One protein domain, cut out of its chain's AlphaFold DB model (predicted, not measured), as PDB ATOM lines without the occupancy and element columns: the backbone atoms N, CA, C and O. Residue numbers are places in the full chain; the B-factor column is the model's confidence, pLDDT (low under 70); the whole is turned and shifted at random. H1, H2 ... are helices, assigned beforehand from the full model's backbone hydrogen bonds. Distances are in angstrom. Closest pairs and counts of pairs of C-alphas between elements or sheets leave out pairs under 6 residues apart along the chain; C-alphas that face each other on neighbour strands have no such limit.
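This is residues 10 to 100 of the 102 residues of an uncharacterized protein of Sorangium cellulosum (UniProt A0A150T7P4). The longest helix, H3, lies side by side with H2 in a helical hairpin, with H1 across the end where H2 begins and H3 ends. H4 crosses H2 and H3 nearer the other end, and H5 packs on H4 away from the hairpin. The printed part has 91 residues, with five named helices in the order H1 to H5 and no named strand: all helix, mostly crossed. It is compact, with a radius of gyration of the C-alphas of 13.0 A and spans of 36 by 29 by 22 A.

Start at H3, residues 48 to 65; it touches H2, residues 24 to 36, at a shallow tilt of 12 degrees, opposite ways, closest at the C-alphas of Leu 33 and Leu 57, 6.2 A. Residues 61 to 65 of H3 touch residues 15 to 19 of H1, residues 10 to 22, about perpendicular at 80 degrees; the closest C-alphas, of Ala 15 and Ile 65, are 6.2 A apart. H1 and H2 touch only at the corner, the C-alphas of Leu 20 and Phe 27 being closest at 4.8 A. H4, residues 74 to 84, touches residues 31 to 35 of H2 at a steep tilt of 61 degrees, closest at the C-alphas of Leu 34 and Arg 81, 5.3 A. H5, residues 89 to 98, touches H4, closest at the C-alphas of Ile 83 and Ile 89, 5.2 A, and is apart from H1, H2 and H3. Every O i to N i+4 pair is within hydrogen-bond range in H1, H2, H3 and H4; in H5 2 of 6 are, and 1 of 7 O i to N i+3 pairs.

Find C-alpha 48 at (-26.105, -17.258, -13.521); from there H3 runs 25.9 A to C-alpha 65. H2 measures 18.6 A and H1 18.0 A, beginning at C-alpha 10, (-31.600, -43.970, -21.836). H4 measures 15.3 A; H5, 15.0 A, ends at C-alpha 98, (-44.393, -39.853, -25.854).

The C-alphas of Arg 22 and Asp 44 are the two farthest apart, 36.6 A. The printed part has no cut; the link from H2 to H3, 11 residues, is long. Look for pLDDT under 70 at residue 41 and residues 88 to 100.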
ATOM      1  N   HIS A  10     -30.745 -43.136 -22.675       78.81
ATOM      2  CA  HIS A  10     -31.600 -43.970 -21.836       78.81
ATOM      3  C   HIS A  10     -30.801 -44.720 -20.762       78.81
ATOM      4  O   HIS A  10     -31.282 -44.867 -19.640       78.81
ATOM      5  N   ALA A  11     -29.580 -45.178 -21.051       81.50
ATOM      6  CA  ALA A  11     -28.705 -45.816 -20.073       81.50
ATOM      7  C   ALA A  11     -28.292 -44.849 -18.955       81.50
ATOM      8  O   ALA A  11     -28.354 -45.231 -17.787       81.50
ATOM      9  N   GLN A  12     -27.961 -43.595 -19.286       84.94
ATOM     10  CA  GLN A  12     -27.662 -42.555 -18.290       84.94
ATOM     11  C   GLN A  12     -28.859 -42.297 -17.374       84.94
ATOM     12  O   GLN A  12     -28.730 -42.244 -16.151       84.94
ATOM     13  N   LEU A  13     -30.044 -42.188 -17.974       84.94
ATOM     14  CA  LEU A  13     -31.281 -41.955 -17.247       84.94
ATOM     15  C   LEU A  13     -31.636 -43.133 -16.332       84.94
ATOM     16  O   LEU A  13     -31.969 -42.928 -15.166       84.94
ATOM     17  N   ARG A  14     -31.503 -44.376 -16.818       86.62
ATOM     18  CA  ARG A  14     -31.675 -45.585 -15.995       86.62
ATOM     19  C   ARG A  14     -30.679 -45.618 -14.836       86.62
ATOM     20  O   ARG A  14     -31.078 -45.947 -13.725       86.62
ATOM     21  N   ALA A  15     -29.414 -45.267 -15.069       87.62
ATOM     22  CA  ALA A  15     -28.400 -45.223 -14.018       87.62
ATOM     23  C   ALA A  15     -28.747 -44.188 -12.936       87.62
ATOM     24  O   ALA A  15     -28.674 -44.503 -11.746       87.62
ATOM     25  N   LEU A  16     -29.202 -42.995 -13.337       89.38
ATOM     26  CA  LEU A  16     -29.704 -41.978 -12.413       89.38
ATOM     27  C   LEU A  16     -30.895 -42.510 -11.604       89.38
ATOM     28  O   LEU A  16     -30.862 -42.456 -10.378       89.38
ATOM     29  N   TYR A  17     -31.899 -43.098 -12.257       89.25
ATOM     30  CA  TYR A  17     -33.051 -43.685 -11.565       89.25
ATOM     31  C   TYR A  17     -32.657 -44.746 -10.545       89.25
ATOM     32  O   TYR A  17     -33.116 -44.708  -9.408       89.25
ATOM     33  N   ILE A  18     -31.796 -45.684 -10.939       90.00
ATOM     34  CA  ILE A  18     -31.314 -46.740 -10.050       90.00
ATOM     35  C   ILE A  18     -30.598 -46.127  -8.845       90.00
ATOM     36  O   ILE A  18     -30.822 -46.571  -7.722       90.00
ATOM     37  N   SER A  19     -29.766 -45.106  -9.061       92.00
ATOM     38  CA  SER A  19     -29.045 -44.424  -7.987       92.00
ATOM     39  C   SER A  19     -29.987 -43.760  -6.981       92.00
ATOM     40  O   SER A  19     -29.834 -43.986  -5.780       92.00
ATOM     41  N   LEU A  20     -30.988 -43.018  -7.472       92.38
ATOM     42  CA  LEU A  20     -31.981 -42.325  -6.645       92.38
ATOM     43  C   LEU A  20     -32.905 -43.300  -5.898       92.38
ATOM     44  O   LEU A  20     -33.253 -43.057  -4.750       92.38
ATOM     45  N   LEU A  21     -33.286 -44.421  -6.523       92.69
ATOM     46  CA  LEU A  21     -34.142 -45.436  -5.894       92.69
ATOM     47  C   LEU A  21     -33.404 -46.278  -4.846       92.69
ATOM     48  O   LEU A  21     -34.029 -46.765  -3.908       92.69
ATOM     49  N   ARG A  22     -32.097 -46.504  -5.021       93.31
ATOM     50  CA  ARG A  22     -31.302 -47.356  -4.121       93.31
ATOM     51  C   ARG A  22     -30.701 -46.605  -2.940       93.31
ATOM     52  O   ARG A  22     -30.461 -47.233  -1.915       93.31
ATOM     53  N   ASN A  23     -30.439 -45.307  -3.084       93.56
ATOM     54  CA  ASN A  23     -29.761 -44.509  -2.068       93.56
ATOM     55  C   ASN A  23     -30.609 -43.285  -1.736       93.56
ATOM     56  O   ASN A  23     -30.635 -42.312  -2.492       93.56
ATOM     57  N   GLN A  24     -31.279 -43.328  -0.585       91.62
ATOM     58  CA  GLN A  24     -32.143 -42.237  -0.138       91.62
ATOM     59  C   GLN A  24     -31.376 -40.912  -0.010       91.62
ATOM     60  O   GLN A  24     -31.886 -39.880  -0.425       91.62
ATOM     61  N   GLU A  25     -30.119 -40.948   0.440       94.75
ATOM     62  CA  GLU A  25     -29.264 -39.757   0.531       94.75
ATOM     63  C   GLU A  25     -29.058 -39.075  -0.832       94.75
ATOM     64  O   GLU A  25     -29.082 -37.849  -0.920       94.75
ATOM     65  N   HIS A  26     -28.920 -39.851  -1.917       94.94
ATOM     66  CA  HIS A  26     -28.820 -39.285  -3.265       94.94
ATOM     67  C   HIS A  26     -30.136 -38.633  -3.685       94.94
ATOM     68  O   HIS A  26     -30.124 -37.582  -4.319       94.94
ATOM     69  N   PHE A  27     -31.273 -39.242  -3.338       93.69
ATOM     70  CA  PHE A  27     -32.581 -38.661  -3.622       93.69
ATOM     71  C   PHE A  27     -32.821 -37.361  -2.851       93.69
ATOM     72  O   PHE A  27     -33.282 -36.381  -3.440       93.69
ATOM     73  N   ASP A  28     -32.462 -37.323  -1.572       94.12
ATOM     74  CA  ASP A  28     -32.611 -36.137  -0.733       94.12
ATOM     75  C   ASP A  28     -31.710 -34.995  -1.229       94.12
ATOM     76  O   ASP A  28     -32.188 -33.873  -1.417       94.12
ATOM     77  N   GLU A  29     -30.441 -35.280  -1.547       95.50
ATOM     78  CA  GLU A  29     -29.528 -34.287  -2.127       95.50
ATOM     79  C   GLU A  29     -30.007 -33.821  -3.513       95.50
ATOM     80  O   GLU A  29     -29.984 -32.625  -3.814       95.50
ATOM     81  N   PHE A  30     -30.513 -34.733  -4.350       95.06
ATOM     82  CA  PHE A  30     -31.103 -34.398  -5.648       95.06
ATOM     83  C   PHE A  30     -32.293 -33.446  -5.489       95.06
ATOM     84  O   PHE A  30     -32.340 -32.397  -6.134       95.06
ATOM     85  N   LYS A  31     -33.229 -33.762  -4.587       94.12
ATOM     86  CA  LYS A  31     -34.397 -32.924  -4.294       94.12
ATOM     87  C   LYS A  31     -33.995 -31.559  -3.734       94.12
ATOM     88  O   LYS A  31     -34.571 -30.547  -4.137       94.12
ATOM     89  N   GLN A  32     -33.004 -31.515  -2.847       94.50
ATOM     90  CA  GLN A  32     -32.485 -30.269  -2.288       94.50
ATOM     91  C   GLN A  32     -31.869 -29.379  -3.374       94.50
ATOM     92  O   GLN A  32     -32.144 -28.185  -3.424       94.50
ATOM     93  N   LEU A  33     -31.068 -29.935  -4.280       94.06
ATOM     94  CA  LEU A  33     -30.470 -29.155  -5.366       94.06
ATOM     95  C   LEU A  33     -31.522 -28.663  -6.369       94.06
ATOM     96  O   LEU A  33     -31.428 -27.534  -6.848       94.06
ATOM     97  N   LEU A  34     -32.556 -29.461  -6.643       94.00
ATOM     98  CA  LEU A  34     -33.682 -29.031  -7.473       94.00
ATOM     99  C   LEU A  34     -34.489 -27.893  -6.838       94.00
ATOM    100  O   LEU A  34     -34.965 -27.021  -7.559       94.00
ATOM    101  N   SER A  35     -34.652 -27.867  -5.511       92.69
ATOM    102  CA  SER A  35     -35.388 -26.781  -4.847       92.69
ATOM    103  C   SER A  35     -34.637 -25.447  -4.902       92.69
ATOM    104  O   SER A  35     -35.273 -24.395  -4.967       92.69
ATOM    105  N   LEU A  36     -33.303 -25.496  -4.965       92.69
ATOM    106  CA  LEU A  36     -32.426 -24.334  -5.145       92.69
ATOM    107  C   LEU A  36     -32.376 -23.828  -6.594       92.69
ATOM    108  O   LEU A  36     -31.910 -22.716  -6.838       92.69
ATOM    109  N   TYR A  37     -32.847 -24.618  -7.561       92.12
ATOM    110  CA  TYR A  37     -32.911 -24.204  -8.957       92.12
ATOM    111  C   TYR A  37     -34.131 -23.302  -9.183       92.12
ATOM    112  O   TYR A  37     -35.237 -23.763  -9.472       92.12
ATOM    113  N   ILE A  38     -33.929 -21.996  -9.005       86.94
ATOM    114  CA  ILE A  38     -34.967 -20.971  -9.148       86.94
ATOM    115  C   ILE A  38     -34.773 -20.264 -10.486       86.94
ATOM    116  O   ILE A  38     -33.824 -19.505 -10.671       86.94
ATOM    117  N   VAL A  39     -35.693 -20.507 -11.415       83.56
ATOM    118  CA  VAL A  39     -35.765 -19.803 -12.699       83.56
ATOM    119  C   VAL A  39     -37.126 -19.135 -12.774       83.56
ATOM    120  O   VAL A  39     -38.147 -19.786 -12.550       83.56
ATOM    121  N   SER A  40     -37.135 -17.828 -13.044       77.38
ATOM    122  CA  SER A  40     -38.386 -17.110 -13.269       77.38
ATOM    123  C   SER A  40     -38.998 -17.588 -14.587       77.38
ATOM    124  O   SER A  40     -38.272 -17.657 -15.579       77.38
ATOM    125  N   PRO A  41     -40.306 -17.891 -14.643       67.62
ATOM    126  CA  PRO A  41     -40.969 -18.268 -15.892       67.62
ATOM    127  C   PRO A  41     -40.928 -17.156 -16.952       67.62
ATOM    128  O   PRO A  41     -41.166 -17.432 -18.121       67.62
ATOM    129  N   GLU A  42     -40.625 -15.921 -16.548       71.25
ATOM    130  CA  GLU A  42     -40.527 -14.745 -17.420       71.25
ATOM    131  C   GLU A  42     -39.096 -14.468 -17.911       71.25
ATOM    132  O   GLU A  42     -38.872 -13.498 -18.628       71.25
ATOM    133  N   ALA A  43     -38.109 -15.269 -17.495       71.62
ATOM    134  CA  ALA A  43     -36.725 -15.072 -17.905       71.62
ATOM    135  C   ALA A  43     -36.459 -15.743 -19.261       71.62
ATOM    136  O   ALA A  43     -36.582 -16.961 -19.385       71.62
ATOM    137  N   ASP A  44     -36.035 -14.951 -20.250       72.94
ATOM    138  CA  ASP A  44     -35.612 -15.451 -21.568       72.94
ATOM    139  C   ASP A  44     -34.309 -16.276 -21.496       72.94
ATOM    140  O   ASP A  44     -34.051 -17.119 -22.356       72.94
ATOM    141  N   GLU A  45     -33.497 -16.071 -20.453       81.31
ATOM    142  CA  GLU A  45     -32.221 -16.758 -20.233       81.31
ATOM    143  C   GLU A  45     -32.114 -17.367 -18.827       81.31
ATOM    144  O   GLU A  45     -32.681 -16.867 -17.853       81.31
ATOM    145  N   GLU A  46     -31.340 -18.454 -18.711       85.19
ATOM    146  CA  GLU A  46     -31.016 -19.080 -17.425       85.19
ATOM    147  C   GLU A  46     -30.167 -18.116 -16.569       85.19
ATOM    148  O   GLU A  46     -29.059 -17.756 -16.976       85.19
ATOM    149  N   PRO A  47     -30.621 -17.727 -15.360       89.94
ATOM    150  CA  PRO A  47     -29.827 -16.893 -14.464       89.94
ATOM    151  C   PRO A  47     -28.501 -17.559 -14.083       89.94
ATOM    152  O   PRO A  47     -28.435 -18.774 -13.886       89.94
ATOM    153  N   VAL A  48     -27.451 -16.759 -13.872       90.19
ATOM    154  CA  VAL A  48     -26.105 -17.258 -13.521       90.19
ATOM    155  C   VAL A  48     -26.127 -18.169 -12.289       90.19
ATOM    156  O   VAL A  48     -25.465 -19.208 -12.272       90.19
ATOM    157  N   ASP A  49     -26.910 -17.829 -11.264       89.12
ATOM    158  CA  ASP A  49     -27.027 -18.663 -10.065       89.12
ATOM    159  C   ASP A  49     -27.750 -19.989 -10.334       89.12
ATOM    160  O   ASP A  49     -27.326 -21.027  -9.823       89.12
ATOM    161  N   ALA A  50     -28.764 -20.001 -11.205       91.44
ATOM    162  CA  ALA A  50     -29.423 -21.232 -11.636       91.44
ATOM    163  C   ALA A  50     -28.457 -22.125 -12.435       91.44
ATOM    164  O   ALA A  50     -28.347 -23.321 -12.153       91.44
ATOM    165  N   ALA A  51     -27.660 -21.536 -13.333       92.94
ATOM    166  CA  ALA A  51     -26.619 -22.248 -14.071       92.94
ATOM    167  C   ALA A  51     -25.564 -22.869 -13.135       92.94
ATOM    168  O   ALA A  51     -25.121 -24.001 -13.354       92.94
ATOM    169  N   ARG A  52     -25.197 -22.173 -12.048       94.50
ATOM    170  CA  ARG A  52     -24.305 -22.711 -11.003       94.50
ATOM    171  C   ARG A  52     -24.937 -23.888 -10.263       94.50
ATOM    172  O   ARG A  52     -24.263 -24.900 -10.069       94.50
ATOM    173  N   VAL A  53     -26.214 -23.790  -9.891       95.25
ATOM    174  CA  VAL A  53     -26.953 -24.896  -9.257       95.25
ATOM    175  C   VAL A  53     -27.033 -26.101 -10.197       95.25
ATOM    176  O   VAL A  53     -26.746 -27.221  -9.778       95.25
ATOM    177  N   ARG A  54     -27.325 -25.890 -11.485       95.25
ATOM    178  CA  ARG A  54     -27.340 -26.956 -12.498       95.25
ATOM    179  C   ARG A  54     -25.972 -27.611 -12.671       95.25
ATOM    180  O   ARG A  54     -25.887 -28.835 -12.768       95.25
ATOM    181  N   ALA A  55     -24.893 -26.830 -12.690       94.94
ATOM    182  CA  ALA A  55     -23.537 -27.367 -12.761       94.94
ATOM    183  C   ALA A  55     -23.207 -28.239 -11.535       94.94
ATOM    184  O   ALA A  55     -22.667 -29.338 -11.693       94.94
ATOM    185  N   LEU A  56     -23.585 -27.789 -10.335       95.75
ATOM    186  CA  LEU A  56     -23.420 -28.550  -9.096       95.75
ATOM    187  C   LEU A  56     -24.233 -29.852  -9.118       95.75
ATOM    188  O   LEU A  56     -23.683 -30.918  -8.842       95.75
ATOM    189  N   LEU A  57     -25.504 -29.782  -9.517       95.38
ATOM    190  CA  LEU A  57     -26.382 -30.941  -9.685       95.38
ATOM    191  C   LEU A  57     -25.770 -31.980 -10.631       95.38
ATOM    192  O   LEU A  57     -25.658 -33.153 -10.281       95.38
ATOM    193  N   ASN A  58     -25.286 -31.546 -11.794       94.69
ATOM    194  CA  ASN A  58     -24.640 -32.430 -12.763       94.69
ATOM    195  C   ASN A  58     -23.348 -33.052 -12.223       94.69
ATOM    196  O   ASN A  58     -23.066 -34.221 -12.491       94.69
ATOM    197  N   SER A  59     -22.572 -32.303 -11.436       94.62
ATOM    198  CA  SER A  59     -21.384 -32.834 -10.762       94.62
ATOM    199  C   SER A  59     -21.740 -33.905  -9.729       94.62
ATOM    200  O   SER A  59     -21.064 -34.933  -9.659       94.62
ATOM    201  N   ARG A  60     -22.803 -33.698  -8.942       94.75
ATOM    202  CA  ARG A  60     -23.273 -34.681  -7.957       94.75
ATOM    203  C   ARG A  60     -23.783 -35.949  -8.621       94.75
ATOM    204  O   ARG A  60     -23.314 -37.031  -8.275       94.75
ATOM    205  N   ILE A  61     -24.607 -35.819  -9.659       93.62
ATOM    206  CA  ILE A  61     -25.084 -36.969 -10.434       93.62
ATOM    207  C   ILE A  61     -23.907 -37.784 -10.978       93.62
ATOM    208  O   ILE A  61     -23.872 -38.994 -10.769       93.62
ATOM    209  N   ARG A  62     -22.899 -37.135 -11.585       93.25
ATOM    210  CA  ARG A  62     -21.676 -37.818 -12.052       93.25
ATOM    211  C   ARG A  62     -21.003 -38.616 -10.944       93.25
ATOM    212  O   ARG A  62     -20.579 -39.740 -11.198       93.25
ATOM    213  N   SER A  63     -20.918 -38.063  -9.735       93.44
ATOM    214  CA  SER A  63     -20.317 -38.768  -8.600       93.44
ATOM    215  C   SER A  63     -21.124 -39.997  -8.168       93.44
ATOM    216  O   SER A  63     -20.530 -41.012  -7.820       93.44
ATOM    217  N   TRP A  64     -22.456 -39.954  -8.273       92.94
ATOM    218  CA  TRP A  64     -23.321 -41.074  -7.899       92.94
ATOM    219  C   TRP A  64     -23.333 -42.214  -8.924       92.94
ATOM    220  O   TRP A  64     -23.451 -43.373  -8.537       92.94
ATOM    221  N   ILE A  65     -23.243 -41.902 -10.224       88.62
ATOM    222  CA  ILE A  65     -23.372 -42.898 -11.309       88.62
ATOM    223  C   ILE A  65     -22.038 -43.293 -11.962       88.62
ATOM    224  O   ILE A  65     -22.029 -44.016 -12.955       88.62
ATOM    225  N   GLY A  66     -20.905 -42.854 -11.406       81.44
ATOM    226  CA  GLY A  66     -19.573 -43.294 -11.837       81.44
ATOM    227  C   GLY A  66     -18.992 -42.543 -13.042       81.44
ATOM    228  O   GLY A  66     -18.234 -43.117 -13.815       81.44
ATOM    229  N   GLY A  67     -19.330 -41.262 -13.212       73.88
ATOM    230  CA  GLY A  67     -18.645 -40.330 -14.118       73.88
ATOM    231  C   GLY A  67     -19.170 -40.259 -15.556       73.88
ATOM    232  O   GLY A  67     -18.949 -39.249 -16.221       73.88
ATOM    233  N   PHE A  68     -19.919 -41.257 -16.025       75.62
ATOM    234  CA  PHE A  68     -20.507 -41.273 -17.371       75.62
ATOM    235  C   PHE A  68     -21.881 -40.590 -17.381       75.62
ATOM    236  O   PHE A  68     -22.918 -41.250 -17.400       75.62
ATOM    237  N   PHE A  69     -21.885 -39.256 -17.314       84.75
ATOM    238  CA  PHE A  69     -23.107 -38.453 -17.383       84.75
ATOM    239  C   PHE A  69     -22.877 -37.137 -18.130       84.75
ATOM    240  O   PHE A  69     -22.077 -36.300 -17.694       84.75
ATOM    241  N   ASP A  70     -23.615 -36.927 -19.217       84.81
ATOM    242  CA  ASP A  70     -23.515 -35.720 -20.047       84.81
ATOM    243  C   ASP A  70     -24.058 -34.480 -19.327       84.81
ATOM    244  O   ASP A  70     -23.570 -33.368 -19.533       84.81
ATOM    245  N   GLY A  71     -24.960 -34.676 -18.365       87.94
ATOM    246  CA  GLY A  71     -25.584 -33.595 -17.613       87.94
ATOM    247  C   GLY A  71     -27.030 -33.364 -18.031       87.94
ATOM    248  O   GLY A  71     -27.427 -33.630 -19.160       87.94
ATOM    249  N   LEU A  72     -27.814 -32.822 -17.108       89.81
ATOM    250  CA  LEU A  72     -29.136 -32.287 -17.384       89.81
ATOM    251  C   LEU A  72     -29.016 -30.889 -18.002       89.81
ATOM    252  O   LEU A  72     -28.259 -30.037 -17.516       89.81
ATOM    253  N   SER A  73     -29.805 -30.652 -19.049       90.38
ATOM    254  CA  SER A  73     -30.076 -29.320 -19.592       90.38
ATOM    255  C   SER A  73     -30.991 -28.520 -18.659       90.38
ATOM    256  O   SER A  73     -31.690 -29.093 -17.823       90.38
ATOM    257  N   ALA A  74     -31.036 -27.192 -18.813       89.31
ATOM    258  CA  ALA A  74     -31.921 -26.323 -18.029       89.31
ATOM    259  C   ALA A  74     -33.396 -26.775 -18.090       89.31
ATOM    260  O   ALA A  74     -34.070 -26.864 -17.065       89.31
ATOM    261  N   ALA A  75     -33.873 -27.158 -19.281       87.25
ATOM    262  CA  ALA A  75     -35.225 -27.680 -19.475       87.25
ATOM    263  C   ALA A  75     -35.459 -29.006 -18.730       87.25
ATOM    264  O   ALA A  75     -36.499 -29.188 -18.101       87.25
ATOM    265  N   GLN A  76     -34.483 -29.919 -18.751       88.56
ATOM    266  CA  GLN A  76     -34.577 -31.181 -18.013       88.56
ATOM    267  C   GLN A  76     -34.581 -30.951 -16.497       88.56
ATOM    268  O   GLN A  76     -35.349 -31.599 -15.790       88.56
ATOM    269  N   VAL A  77     -33.778 -30.011 -15.984       91.44
ATOM    270  CA  VAL A  77     -33.788 -29.643 -14.557       91.44
ATOM    271  C   VAL A  77     -35.153 -29.088 -14.143       91.44
ATOM    272  O   VAL A  77     -35.677 -29.485 -13.103       91.44
ATOM    273  N   LEU A  78     -35.778 -28.245 -14.972       88.94
ATOM    274  CA  LEU A  78     -37.135 -27.742 -14.722       88.94
ATOM    275  C   LEU A  78     -38.176 -28.863 -14.679       88.94
ATOM    276  O   LEU A  78     -39.011 -28.878 -13.777       88.94
ATOM    277  N   GLN A  79     -38.108 -29.823 -15.605       86.75
ATOM    278  CA  GLN A  79     -38.997 -30.990 -15.597       86.75
ATOM    279  C   GLN A  79     -38.826 -31.818 -14.320       86.75
ATOM    280  O   GLN A  79     -39.808 -32.156 -13.662       86.75
ATOM    281  N   TRP A  80     -37.583 -32.100 -13.925       90.44
ATOM    282  CA  TRP A  80     -37.292 -32.819 -12.687       90.44
ATOM    283  C   TRP A  80     -37.782 -32.069 -11.448       90.44
ATOM    284  O   TRP A  80     -38.383 -32.680 -10.566       90.44
ATOM    285  N   ARG A  81     -37.596 -30.746 -11.395       90.12
ATOM    286  CA  ARG A  81     -38.105 -29.897 -10.311       90.12
ATOM    287  C   ARG A  81     -39.631 -29.935 -10.241       90.12
ATOM    288  O   ARG A  81     -40.175 -30.119  -9.156       90.12
ATOM    289  N   ALA A  82     -40.319 -29.828 -11.375       86.69
ATOM    290  CA  ALA A  82     -41.776 -29.914 -11.426       86.69
ATOM    291  C   ALA A  82     -42.296 -31.263 -10.888       86.69
ATOM    292  O   ALA A  82     -43.290 -31.295 -10.170       86.69
ATOM    293  N   ILE A  83     -41.603 -32.370 -11.172       86.06
ATOM    294  CA  ILE A  83     -41.987 -33.709 -10.694       86.06
ATOM    295  C   ILE A  83     -41.665 -33.896  -9.204       86.06
ATOM    296  O   ILE A  83     -42.519 -34.343  -8.445       86.06
ATOM    297  N   VAL A  84     -40.432 -33.593  -8.787       88.06
ATOM    298  CA  VAL A  84     -39.881 -34.000  -7.479       88.06
ATOM    299  C   VAL A  84     -40.123 -32.964  -6.380       88.06
ATOM    300  O   VAL A  84     -40.244 -33.321  -5.206       88.06
ATOM    301  N   VAL A  85     -40.167 -31.680  -6.741       87.31
ATOM    302  CA  VAL A  85     -40.320 -30.567  -5.791       87.31
ATOM    303  C   VAL A  85     -41.743 -30.028  -5.812       87.31
ATOM    304  O   VAL A  85     -42.325 -29.839  -4.753       87.31
ATOM    305  N   GLU A  86     -42.307 -29.789  -6.998       83.62
ATOM    306  CA  GLU A  86     -43.670 -29.251  -7.126       83.62
ATOM    307  C   GLU A  86     -44.753 -30.340  -7.140       83.62
ATOM    308  O   GLU A  86     -45.937 -30.016  -7.201       83.62
ATOM    309  N   GLU A  87     -44.356 -31.618  -7.125       79.94
ATOM    310  CA  GLU A  87     -45.247 -32.788  -7.128       79.94
ATOM    311  C   GLU A  87     -46.261 -32.781  -8.295       79.94
ATOM    312  O   GLU A  87     -47.325 -33.402  -8.244       79.94
ATOM    313  N   ARG A  88     -45.918 -32.119  -9.412       69.94
ATOM    314  CA  ARG A  88     -46.743 -31.995 -10.628       69.94
ATOM    315  C   ARG A  88     -46.659 -33.232 -11.520       69.94
ATOM    316  O   ARG A  88     -46.467 -33.146 -12.736       69.94
ATOM    317  N   ILE A  89     -46.857 -34.401 -10.919       58.50
ATOM    318  CA  ILE A  89     -46.747 -35.708 -11.579       58.50
ATOM    319  C   ILE A  89     -47.695 -35.800 -12.791       58.50
ATOM    320  O   ILE A  89     -47.305 -36.298 -13.842       58.50
ATOM    321  N   ASN A  90     -48.902 -35.227 -12.711       51.81
ATOM    322  CA  ASN A  90     -49.902 -35.305 -13.786       51.81
ATOM    323  C   ASN A  90     -49.586 -34.470 -15.046       51.81
ATOM    324  O   ASN A  90     -50.197 -34.712 -16.084       51.81
ATOM    325  N   VAL A  91     -48.657 -33.506 -14.989       52.69
ATOM    326  CA  VAL A  91     -48.361 -32.589 -16.115       52.69
ATOM    327  C   VAL A  91     -47.096 -33.010 -16.871       52.69
ATOM    328  O   VAL A  91     -47.025 -32.880 -18.091       52.69
ATOM    329  N   CYS A  92     -46.107 -33.576 -16.174       49.25
ATOM    330  CA  CYS A  92     -44.832 -33.983 -16.775       49.25
ATOM    331  C   CYS A  92     -44.835 -35.397 -17.378       49.25
ATOM    332  O   CYS A  92     -43.891 -35.755 -18.081       49.25
ATOM    333  N   LEU A  93     -45.878 -36.199 -17.137       52.00
ATOM    334  CA  LEU A  93     -45.991 -37.552 -17.690       52.00
ATOM    335  C   LEU A  93     -46.360 -37.579 -19.182       52.00
ATOM    336  O   LEU A  93     -46.036 -38.562 -19.842       52.00
ATOM    337  N   SER A  94     -46.980 -36.533 -19.740       48.66
ATOM    338  CA  SER A  94     -47.374 -36.527 -21.162       48.66
ATOM    339  C   SER A  94     -46.166 -36.526 -22.119       48.66
ATOM    340  O   SER A  94     -46.085 -37.440 -22.938       48.66
ATOM    341  N   PRO A  95     -45.157 -35.638 -21.968       50.84
ATOM    342  CA  PRO A  95     -43.978 -35.631 -22.849       50.84
ATOM    343  C   PRO A  95     -43.041 -36.830 -22.623       50.84
ATOM    344  O   PRO A  95     -42.374 -37.311 -23.542       50.84
ATOM    345  N   TRP A  96     -42.989 -37.330 -21.384       47.91
ATOM    346  CA  TRP A  96     -42.191 -38.501 -21.012       47.91
ATOM    347  C   TRP A  96     -42.769 -39.807 -21.557       47.91
ATOM    348  O   TRP A  96     -42.016 -40.692 -21.955       47.91
ATOM    349  N   LYS A  97     -44.101 -39.922 -21.604       45.00
ATOM    350  CA  LYS A  97     -44.792 -41.060 -22.212       45.00
ATOM    351  C   LYS A  97     -44.574 -41.087 -23.724       45.00
ATOM    352  O   LYS A  97     -44.286 -42.151 -24.251       45.00
ATOM    353  N   GLU A  98     -44.639 -39.941 -24.404       45.34
ATOM    354  CA  GLU A  98     -44.393 -39.853 -25.854       45.34
ATOM    355  C   GLU A  98     -42.942 -40.178 -26.236       45.34
ATOM    356  O   GLU A  98     -42.712 -40.855 -27.232       45.34
ATOM    357  N   SER A  99     -41.963 -39.800 -25.406       47.22
ATOM    358  CA  SER A  99     -40.539 -40.116 -25.640       47.22
ATOM    359  C   SER A  99     -40.163 -41.583 -25.360       47.22
ATOM    360  O   SER A  99     -39.014 -41.971 -25.560       47.22
ATOM    361  N   ASN A 100     -41.103 -42.396 -24.863       41.00
ATOM    362  CA  ASN A 100     -40.875 -43.780 -24.441       41.00
ATOM    363  C   ASN A 100     -41.814 -44.785 -25.143       41.00
ATOM    364  O   ASN A 100     -41.901 -45.937 -24.715       41.00
TER     365      ASN A 100